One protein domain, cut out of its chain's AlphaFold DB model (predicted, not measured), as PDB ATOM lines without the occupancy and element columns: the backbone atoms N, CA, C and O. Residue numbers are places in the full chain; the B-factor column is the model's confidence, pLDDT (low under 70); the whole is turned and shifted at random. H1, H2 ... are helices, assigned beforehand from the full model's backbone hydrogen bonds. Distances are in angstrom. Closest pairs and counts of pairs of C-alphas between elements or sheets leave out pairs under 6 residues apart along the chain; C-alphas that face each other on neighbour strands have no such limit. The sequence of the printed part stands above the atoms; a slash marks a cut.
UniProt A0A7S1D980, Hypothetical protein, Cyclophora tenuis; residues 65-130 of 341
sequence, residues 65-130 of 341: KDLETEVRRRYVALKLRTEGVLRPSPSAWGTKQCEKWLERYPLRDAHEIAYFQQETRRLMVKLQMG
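What this domain is: This is residues 65 to 130 of the 341 residues of the protein "Hypothetical protein" of Cyclophora tenuis (UniProt A0A7S1D980). Look for three helices in which the first, H1, runs through the middle, with H2 packed on one side of it and H3 on another; H2 and H3 each cross H1 at a steep angle and stay apart from each other. The end of H1 at residue 82 and the first part of the long loop after it, residues 83 to 87, stick out; the loop then folds back to begin H2, and a tight link leads on to H3, the longest helix. You are reading 66 printed residues with three named helices, in the order H1, H2, H3, and no named strand; the class is all helix. The whole is compact, with a radius of gyration of the C-alphas of 12.3 A, and it spans 35 by 27 by 19 A along its three main axes.

Where its parts are: Find C-alpha 65 at (35.956, -40.575, 43.392); from there H1, residues 65 to 82, runs 25.9 A to C-alpha 82 at (32.284, -34.436, 18.449), with z falling along the way. Residues 83 to 94 follow with no named element. At C-alpha 95, (28.560, -43.381, 37.251), you meet H2, residues 95 to 104, which is 14.5 A long. H3, residues 110 to 128, begins at Ala 110 and covers 27.0 A to C-alpha 128 at (43.321, -26.040, 44.947).

How they stand to each other: Start at H1, which touches both other helices. With its residues 69 to 76 alone it touches H2; the closest C-alphas are those of Thr 69 and Thr 95, 6.4 A apart. Their lines stand at a steep tilt of 52 degrees, and they run the same way. H1 touches H3 with residues 71 to 75 alone, and H3 meets this touch with residues 116 to 120 alone. Look there at Val 71 and Thr 120, whose C-alphas are the closest, 6.6 A apart; the two helices run opposite ways at a steep tilt of 46 degrees. H2 and H3 are apart. In H1, H2 and H3, every O i to N i+4 pair is within hydrogen-bond range.

The domain as a whole: The two C-alphas farthest apart are those of Leu 86 and Met 129, at 35.7 A, while those of Lys 65 and Gly 130, the first and last printed, are 18.1 A apart. The printed part has no cut. The link from H1 to H2 is long, with 12 residues, and the link from H2 to H3 is tight, with 5. Read the B-factor column for the model's confidence: the mean pLDDT of the printed part is 77.0, and it is under 70 at residues 86 to 92, residue 99 and residue 110.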
ATOM      1  N   LYS A  65      36.930 -39.879  44.250       71.38
ATOM      2  CA  LYS A  65      35.956 -40.575  43.392       71.38
ATOM      3  C   LYS A  65      34.952 -39.635  42.707       71.38
ATOM      4  O   LYS A  65      34.557 -39.900  41.574       71.38
ATOM      5  N   ASP A  66      34.571 -38.537  43.353       76.56
ATOM      6  CA  ASP A  66      33.594 -37.585  42.808       76.56
ATOM      7  C   ASP A  66      34.221 -36.760  41.675       76.56
ATOM      8  O   ASP A  66      33.591 -36.526  40.645       76.56
ATOM      9  N   LEU A  67      35.500 -36.394  41.829       74.81
ATOM     10  CA  LEU A  67      36.259 -35.683  40.800       74.81
ATOM     11  C   LEU A  67      36.477 -36.552  39.560       74.81
ATOM     12  O   LEU A  67      36.226 -36.110  38.444       74.81
ATOM     13  N   GLU A  68      36.910 -37.797  39.755       75.00
ATOM     14  CA  GLU A  68      37.116 -38.737  38.652       75.00
ATOM     15  C   GLU A  68      35.814 -38.990  37.880       75.00
ATOM     16  O   GLU A  68      35.800 -39.000  36.649       75.00
ATOM     17  N   THR A  69      34.697 -39.109  38.599       79.12
ATOM     18  CA  THR A  69      33.364 -39.254  38.006       79.12
ATOM     19  C   THR A  69      32.989 -38.051  37.139       79.12
ATOM     20  O   THR A  69      32.497 -38.221  36.023       79.12
ATOM     21  N   GLU A  70      33.223 -36.833  37.625       80.00
ATOM     22  CA  GLU A  70      32.893 -35.607  36.894       80.00
ATOM     23  C   GLU A  70      33.769 -35.428  35.645       80.00
ATOM     24  O   GLU A  70      33.265 -35.072  34.578       80.00
ATOM     25  N   VAL A  71      35.065 -35.750  35.733       80.88
ATOM     26  CA  VAL A  71      35.972 -35.756  34.574       80.88
ATOM     27  C   VAL A  71      35.473 -36.750  33.520       80.88
ATOM     28  O   VAL A  71      35.343 -36.393  32.347       80.88
ATOM     29  N   ARG A  72      35.120 -37.978  33.932       83.12
ATOM     30  CA  ARG A  72      34.567 -39.009  33.037       83.12
ATOM     31  C   ARG A  72      33.276 -38.536  32.362       83.12
ATOM     32  O   ARG A  72      33.135 -38.693  31.152       83.12
ATOM     33  N   ARG A  73      32.362 -37.892  33.098       83.75
ATOM     34  CA  ARG A  73      31.118 -37.323  32.543       83.75
ATOM     35  C   ARG A  73      31.379 -36.252  31.487       83.75
ATOM     36  O   ARG A  73      30.775 -36.288  30.415       83.75
ATOM     37  N   ARG A  74      32.286 -35.312  31.765       81.00
ATOM     38  CA  ARG A  74      32.639 -34.237  30.823       81.00
ATOM     39  C   ARG A  74      33.318 -34.769  29.568       81.00
ATOM     40  O   ARG A  74      33.020 -34.287  28.479       81.00
ATOM     41  N   TYR A  75      34.173 -35.780  29.711       82.38
ATOM     42  CA  TYR A  75      34.803 -36.446  28.576       82.38
ATOM     43  C   TYR A  75      33.764 -37.111  27.661       82.38
ATOM     44  O   TYR A  75      33.746 -36.852  26.460       82.38
ATOM     45  N   VAL A  76      32.835 -37.888  28.233       83.00
ATOM     46  CA  VAL A  76      31.739 -38.522  27.478       83.00
ATOM     47  C   VAL A  76      30.882 -37.475  26.756       83.00
ATOM     48  O   VAL A  76      30.557 -37.645  25.583       83.00
ATOM     49  N   ALA A  77      30.562 -36.355  27.413       76.81
ATOM     50  CA  ALA A  77      29.816 -35.259  26.793       76.81
ATOM     51  C   ALA A  77      30.550 -34.592  25.630       76.81
ATOM     52  O   ALA A  77      29.926 -34.282  24.613       76.81
ATOM     53  N   LEU A  78      31.862 -34.399  25.752       77.69
ATOM     54  CA  LEU A  78      32.675 -33.866  24.668       77.69
ATOM     55  C   LEU A  78      32.705 -34.833  23.479       77.69
ATOM     56  O   LEU A  78      32.467 -34.412  22.351       77.69
ATOM     57  N   LYS A  79      32.924 -36.126  23.743       77.12
ATOM     58  CA  LYS A  79      33.057 -37.157  22.710       77.12
ATOM     59  C   LYS A  79      31.753 -37.369  21.933       77.12
ATOM     60  O   LYS A  79      31.761 -37.365  20.705       77.12
ATOM     61  N   LEU A  80      30.614 -37.418  22.631       77.88
ATOM     62  CA  LEU A  80      29.291 -37.486  21.997       77.88
ATOM     63  C   LEU A  80      28.982 -36.244  21.149       77.88
ATOM     64  O   LEU A  80      28.380 -36.369  20.082       77.88
ATOM     65  N   ARG A  81      29.427 -35.054  21.582       73.25
ATOM     66  CA  ARG A  81      29.289 -33.816  20.800       73.25
ATOM     67  C   ARG A  81      30.154 -33.844  19.538       73.25
ATOM     68  O   ARG A  81      29.685 -33.405  18.493       73.25
ATOM     69  N   THR A  82      31.386 -34.351  19.614       72.62
ATOM     70  CA  THR A  82      32.284 -34.436  18.449       72.62
ATOM     71  C   THR A  82      31.854 -35.491  17.434       72.62
ATOM     72  O   THR A  82      32.068 -35.302  16.244       72.62
ATOM     73  N   GLU A  83      31.216 -36.575  17.880       78.94
ATOM     74  CA  GLU A  83      30.774 -37.669  17.004       78.94
ATOM     75  C   GLU A  83      29.363 -37.459  16.428       78.94
ATOM     76  O   GLU A  83      28.845 -38.325  15.728       78.94
ATOM     77  N   GLY A  84      28.722 -36.315  16.706       70.94
ATOM     78  CA  GLY A  84      27.392 -35.994  16.176       70.94
ATOM     79  C   GLY A  84      26.287 -36.945  16.653       70.94
ATOM     80  O   GLY A  84      25.230 -37.033  16.028       70.94
ATOM     81  N   VAL A  85      26.510 -37.672  17.752       72.19
ATOM     82  CA  VAL A  85      25.563 -38.672  18.248       72.19
ATOM     83  C   VAL A  85      24.426 -37.964  18.988       72.19
ATOM     84  O   VAL A  85      24.568 -37.549  20.137       72.19
ATOM     85  N   LEU A  86      23.268 -37.851  18.331       40.22
ATOM     86  CA  LEU A  86      22.010 -37.356  18.905       40.22
ATOM     87  C   LEU A  86      21.438 -38.377  19.908       40.22
ATOM     88  O   LEU A  86      20.550 -39.165  19.591       40.22
ATOM     89  N   ARG A  87      21.975 -38.407  21.129       56.72
ATOM     90  CA  ARG A  87      21.451 -39.201  22.254       56.72
ATOM     91  C   ARG A  87      21.431 -38.375  23.545       56.72
ATOM     92  O   ARG A  87      22.088 -37.337  23.592       56.72
ATOM     93  N   PRO A  88      20.621 -38.765  24.556       52.12
ATOM     94  CA  PRO A  88      20.291 -37.887  25.677       52.12
ATOM     95  C   PRO A  88      21.533 -37.371  26.404       52.12
ATOM     96  O   PRO A  88      22.523 -38.090  26.547       52.12
ATOM     97  N   SER A  89      21.433 -36.124  26.878       58.38
ATOM     98  CA  SER A  89      22.487 -35.399  27.588       58.38
ATOM     99  C   SER A  89      23.167 -36.271  28.660       58.38
ATOM    100  O   SER A  89      22.479 -36.788  29.548       58.38
ATOM    101  N   PRO A  90      24.507 -36.389  28.654       66.50
ATOM    102  CA  PRO A  90      25.263 -37.174  29.641       66.50
ATOM    103  C   PRO A  90      25.115 -36.700  31.084       66.50
ATOM    104  O   PRO A  90      25.480 -37.421  32.008       66.50
ATOM    105  N   SER A  91      24.539 -35.513  31.302       66.00
ATOM    106  CA  SER A  91      24.174 -35.030  32.637       66.00
ATOM    107  C   SER A  91      23.193 -35.957  33.367       66.00
ATOM    108  O   SER A  91      23.151 -35.941  34.594       66.00
ATOM    109  N   ALA A  92      22.439 -36.791  32.640       68.75
ATOM    110  CA  ALA A  92      21.530 -37.783  33.210       68.75
ATOM    111  C   ALA A  92      22.196 -39.145  33.496       68.75
ATOM    112  O   ALA A  92      21.558 -40.031  34.065       68.75
ATOM    113  N   TRP A  93      23.455 -39.352  33.095       77.81
ATOM    114  CA  TRP A  93      24.092 -40.660  33.221       77.81
ATOM    115  C   TRP A  93      24.631 -40.883  34.637       77.81
ATOM    116  O   TRP A  93      25.392 -40.086  35.204       77.81
ATOM    117  N   GLY A  94      24.260 -42.024  35.215       83.44
ATOM    118  CA  GLY A  94      24.884 -42.530  36.434       83.44
ATOM    119  C   GLY A  94      26.356 -42.893  36.203       83.44
ATOM    120  O   GLY A  94      26.782 -43.131  35.070       83.44
ATOM    121  N   THR A  95      27.135 -42.985  37.282       71.12
ATOM    122  CA  THR A  95      28.560 -43.381  37.251       71.12
ATOM    123  C   THR A  95      28.781 -44.684  36.477       71.12
ATOM    124  O   THR A  95      29.585 -44.722  35.549       71.12
ATOM    125  N   LYS A  96      27.958 -45.704  36.751       70.88
ATOM    126  CA  LYS A  96      28.003 -47.018  36.085       70.88
ATOM    127  C   LYS A  96      27.732 -46.964  34.578       70.88
ATOM    128  O   LYS A  96      28.253 -47.782  33.828       70.88
ATOM    129  N   GLN A  97      26.903 -46.024  34.114       75.75
ATOM    130  CA  GLN A  97      26.627 -45.863  32.681       75.75
ATOM    131  C   GLN A  97      27.804 -45.196  31.963       75.75
ATOM    132  O   GLN A  97      28.137 -45.601  30.853       75.75
ATOM    133  N   CYS A  98      28.465 -44.234  32.614       71.12
ATOM    134  CA  CYS A  98      29.690 -43.627  32.095       71.12
ATOM    135  C   CYS A  98      30.838 -44.648  32.040       71.12
ATOM    136  O   CYS A  98      31.537 -44.715  31.036       71.12
ATOM    137  N   GLU A  99      30.998 -45.474  33.081       69.69
ATOM    138  CA  GLU A  99      31.988 -46.562  33.114       69.69
ATOM    139  C   GLU A  99      31.763 -47.567  31.983       69.69
ATOM    140  O   GLU A  99      32.661 -47.784  31.177       69.69
ATOM    141  N   LYS A 100      30.539 -48.085  31.839       79.75
ATOM    142  CA  LYS A 100      30.194 -49.036  30.773       79.75
ATOM    143  C   LYS A 100      30.355 -48.450  29.365       79.75
ATOM    144  O   LYS A 100      30.572 -49.188  28.406       79.75
ATOM    145  N   TRP A 101      30.215 -47.132  29.214       83.81
ATOM    146  CA  TRP A 101      30.474 -46.453  27.945       83.81
ATOM    147  C   TRP A 101      31.977 -46.347  27.666       83.81
ATOM    148  O   TRP A 101      32.409 -46.694  26.571       83.81
ATOM    149  N   LEU A 102      32.781 -45.963  28.662       76.06
ATOM    150  CA  LEU A 102      34.245 -45.916  28.551       76.06
ATOM    151  C   LEU A 102      34.866 -47.302  28.315       76.06
ATOM    152  O   LEU A 102      35.832 -47.410  27.570       76.06
ATOM    153  N   GLU A 103      34.288 -48.368  28.873       77.12
ATOM    154  CA  GLU A 103      34.696 -49.752  28.580       77.12
ATOM    155  C   GLU A 103      34.456 -50.139  27.112       77.12
ATOM    156  O   GLU A 103      35.239 -50.882  26.525       77.12
ATOM    157  N   ARG A 104      33.383 -49.626  26.493       77.44
ATOM    158  CA  ARG A 104      33.074 -49.872  25.072       77.44
ATOM    159  C   ARG A 104      33.922 -49.025  24.125       77.44
ATOM    160  O   ARG A 104      34.158 -49.440  22.991       77.44
ATOM    161  N   TYR A 105      34.377 -47.866  24.588       79.88
ATOM    162  CA  TYR A 105      35.155 -46.904  23.816       79.88
ATOM    163  C   TYR A 105      36.422 -46.518  24.593       79.88
ATOM    164  O   TYR A 105      36.491 -45.414  25.140       79.88
ATOM    165  N   PRO A 106      37.420 -47.423  24.673       77.25
ATOM    166  CA  PRO A 106      38.688 -47.104  25.320       77.25
ATOM    167  C   PRO A 106      39.347 -45.918  24.611       77.25
ATOM    168  O   PRO A 106      39.220 -45.792  23.394       77.25
ATOM    169  N   LEU A 107      40.055 -45.071  25.361       82.75
ATOM    170  CA  LEU A 107      40.888 -44.001  24.802       82.75
ATOM    171  C   LEU A 107      41.912 -44.644  23.859       82.75
ATOM    172  O   LEU A 107      42.751 -45.419  24.317       82.75
ATOM    173  N   ARG A 108      41.804 -44.391  22.551       78.56
ATOM    174  CA  ARG A 108      42.666 -45.054  21.551       78.56
ATOM    175  C   ARG A 108      43.802 -44.165  21.075       78.56
ATOM    176  O   ARG A 108      44.814 -44.678  20.615       78.56
ATOM    177  N   ASP A 109      43.620 -42.855  21.177       85.69
ATOM    178  CA  ASP A 109      44.551 -41.875  20.638       85.69
ATOM    179  C   ASP A 109      45.352 -41.207  21.766       85.69
ATOM    180  O   ASP A 109      44.804 -40.803  22.798       85.69
ATOM    181  N   ALA A 110      46.660 -41.052  21.555       68.31
ATOM    182  CA  ALA A 110      47.547 -40.295  22.431       68.31
ATOM    183  C   ALA A 110      47.030 -38.863  22.663       68.31
ATOM    184  O   ALA A 110      47.171 -38.330  23.765       68.31
ATOM    185  N   HIS A 111      46.366 -38.267  21.666       77.44
ATOM    186  CA  HIS A 111      45.755 -36.946  21.793       77.44
ATOM    187  C   HIS A 111      44.569 -36.932  22.777       77.44
ATOM    188  O   HIS A 111      44.417 -35.995  23.563       77.44
ATOM    189  N   GLU A 112      43.747 -37.988  22.802       79.31
ATOM    190  CA  GLU A 112      42.629 -38.119  23.750       79.31
ATOM    191  C   GLU A 112      43.125 -38.316  25.184       79.31
ATOM    192  O   GLU A 112      42.589 -37.718  26.122       79.31
ATOM    193  N   ILE A 113      44.186 -39.109  25.352       77.38
ATOM    194  CA  ILE A 113      44.840 -39.327  26.646       77.38
ATOM    195  C   ILE A 113      45.455 -38.017  27.154       77.38
ATOM    196  O   ILE A 113      45.245 -37.651  28.312       77.38
ATOM    197  N   ALA A 114      46.159 -37.276  26.291       78.75
ATOM    198  CA  ALA A 114      46.754 -35.988  26.638       78.75
ATOM    199  C   ALA A 114      45.690 -34.959  27.050       78.75
ATOM    200  O   ALA A 114      45.832 -34.302  28.084       78.75
ATOM    201  N   TYR A 115      44.584 -34.872  26.304       83.06
ATOM    202  CA  TYR A 115      43.464 -33.995  26.643       83.06
ATOM    203  C   TYR A 115      42.828 -34.365  27.992       83.06
ATOM    204  O   TYR A 115      42.597 -33.497  28.837       83.06
ATOM    205  N   PHE A 116      42.589 -35.658  28.237       83.75
ATOM    206  CA  PHE A 116      42.039 -36.139  29.505       83.75
ATOM    207  C   PHE A 116      42.952 -35.792  30.692       83.75
ATOM    208  O   PHE A 116      42.486 -35.306  31.729       83.75
ATOM    209  N   GLN A 117      44.263 -35.980  30.537       81.62
ATOM    210  CA  GLN A 117      45.248 -35.605  31.551       81.62
ATOM    211  C   GLN A 117      45.277 -34.089  31.787       81.62
ATOM    212  O   GLN A 117      45.319 -33.650  32.940       81.62
ATOM    213  N   GLN A 118      45.211 -33.283  30.725       87.81
ATOM    214  CA  GLN A 118      45.205 -31.823  30.816       87.81
ATOM    215  C   GLN A 118      43.963 -31.298  31.548       87.81
ATOM    216  O   GLN A 118      44.093 -30.479  32.461       87.81
ATOM    217  N   GLU A 119      42.769 -31.787  31.209       85.06
ATOM    218  CA  GLU A 119      41.531 -31.341  31.856       85.06
ATOM    219  C   GLU A 119      41.461 -31.812  33.319       85.06
ATOM    220  O   GLU A 119      41.013 -31.067  34.193       85.06
ATOM    221  N   THR A 120      42.013 -32.993  33.628       83.69
ATOM    222  CA  THR A 120      42.180 -33.461  35.014       83.69
ATOM    223  C   THR A 120      43.086 -32.521  35.811       83.69
ATOM    224  O   THR A 120      42.710 -32.080  36.899       83.69
ATOM    225  N   ARG A 121      44.253 -32.140  35.263       85.31
ATOM    226  CA  ARG A 121      45.156 -31.160  35.898       85.31
ATOM    227  C   ARG A 121      44.457 -29.819  36.110       85.31
ATOM    228  O   ARG A 121      44.523 -29.263  37.203       85.31
ATOM    229  N   ARG A 122      43.725 -29.330  35.106       89.00
ATOM    230  CA  ARG A 122      42.973 -28.071  35.190       89.00
ATOM    231  C   ARG A 122      41.925 -28.092  36.304       89.00
ATOM    232  O   ARG A 122      41.781 -27.105  37.025       89.00
ATOM    233  N   LEU A 123      41.191 -29.195  36.456       84.75
ATOM    234  CA  LEU A 123      40.183 -29.341  37.508       84.75
ATOM    235  C   LEU A 123      40.814 -29.456  38.900       84.75
ATOM    236  O   LEU A 123      40.300 -28.847  39.838       84.75
ATOM    237  N   MET A 124      41.951 -30.144  39.034       79.06
ATOM    238  CA  MET A 124      42.704 -30.170  40.294       79.06
ATOM    239  C   MET A 124      43.201 -28.778  40.700       79.06
ATOM    240  O   MET A 124      43.048 -28.401  41.859       79.06
ATOM    241  N   VAL A 125      43.711 -27.980  39.754       85.56
ATOM    242  CA  VAL A 125      44.127 -26.592  40.021       85.56
ATOM    243  C   VAL A 125      42.935 -25.739  40.458       85.56
ATOM    244  O   VAL A 125      43.032 -25.007  41.438       85.56
ATOM    245  N   LYS A 126      41.772 -25.861  39.801       82.81
ATOM    246  CA  LYS A 126      40.554 -25.147  40.227       82.81
ATOM    247  C   LYS A 126      40.144 -25.497  41.659       82.81
ATOM    248  O   LYS A 126      39.781 -24.597  42.409       82.81
ATOM    249  N   LEU A 127      40.249 -26.771  42.046       80.38
ATOM    250  CA  LEU A 127      39.979 -27.204  43.420       80.38
ATOM    251  C   LEU A 127      40.985 -26.636  44.425       80.38
ATOM    252  O   LEU A 127      40.574 -26.179  45.487       80.38
ATOM    253  N   GLN A 128      42.279 -26.627  44.093       82.19
ATOM    254  CA  GLN A 128      43.321 -26.040  44.947       82.19
ATOM    255  C   GLN A 128      43.120 -24.536  45.147       82.19
ATOM    256  O   GLN A 128      43.298 -24.031  46.250       82.19
ATOM    257  N   MET A 129      42.677 -23.838  44.101       83.75
ATOM    258  CA  MET A 129      42.390 -22.404  44.132       83.75
ATOM    259  C   MET A 129      41.038 -22.065  44.788       83.75
ATOM    260  O   MET A 129      40.656 -20.898  44.825       83.75
ATOM    261  N   GLY A 130      40.278 -23.059  45.267       88.00
ATOM    262  CA  GLY A 130      38.947 -22.849  45.846       88.00
ATOM    263  C   GLY A 130      37.907 -22.335  44.843       88.00
ATOM    264  O   GLY A 130      36.876 -21.802  45.249       88.00
TER     265      GLY A 130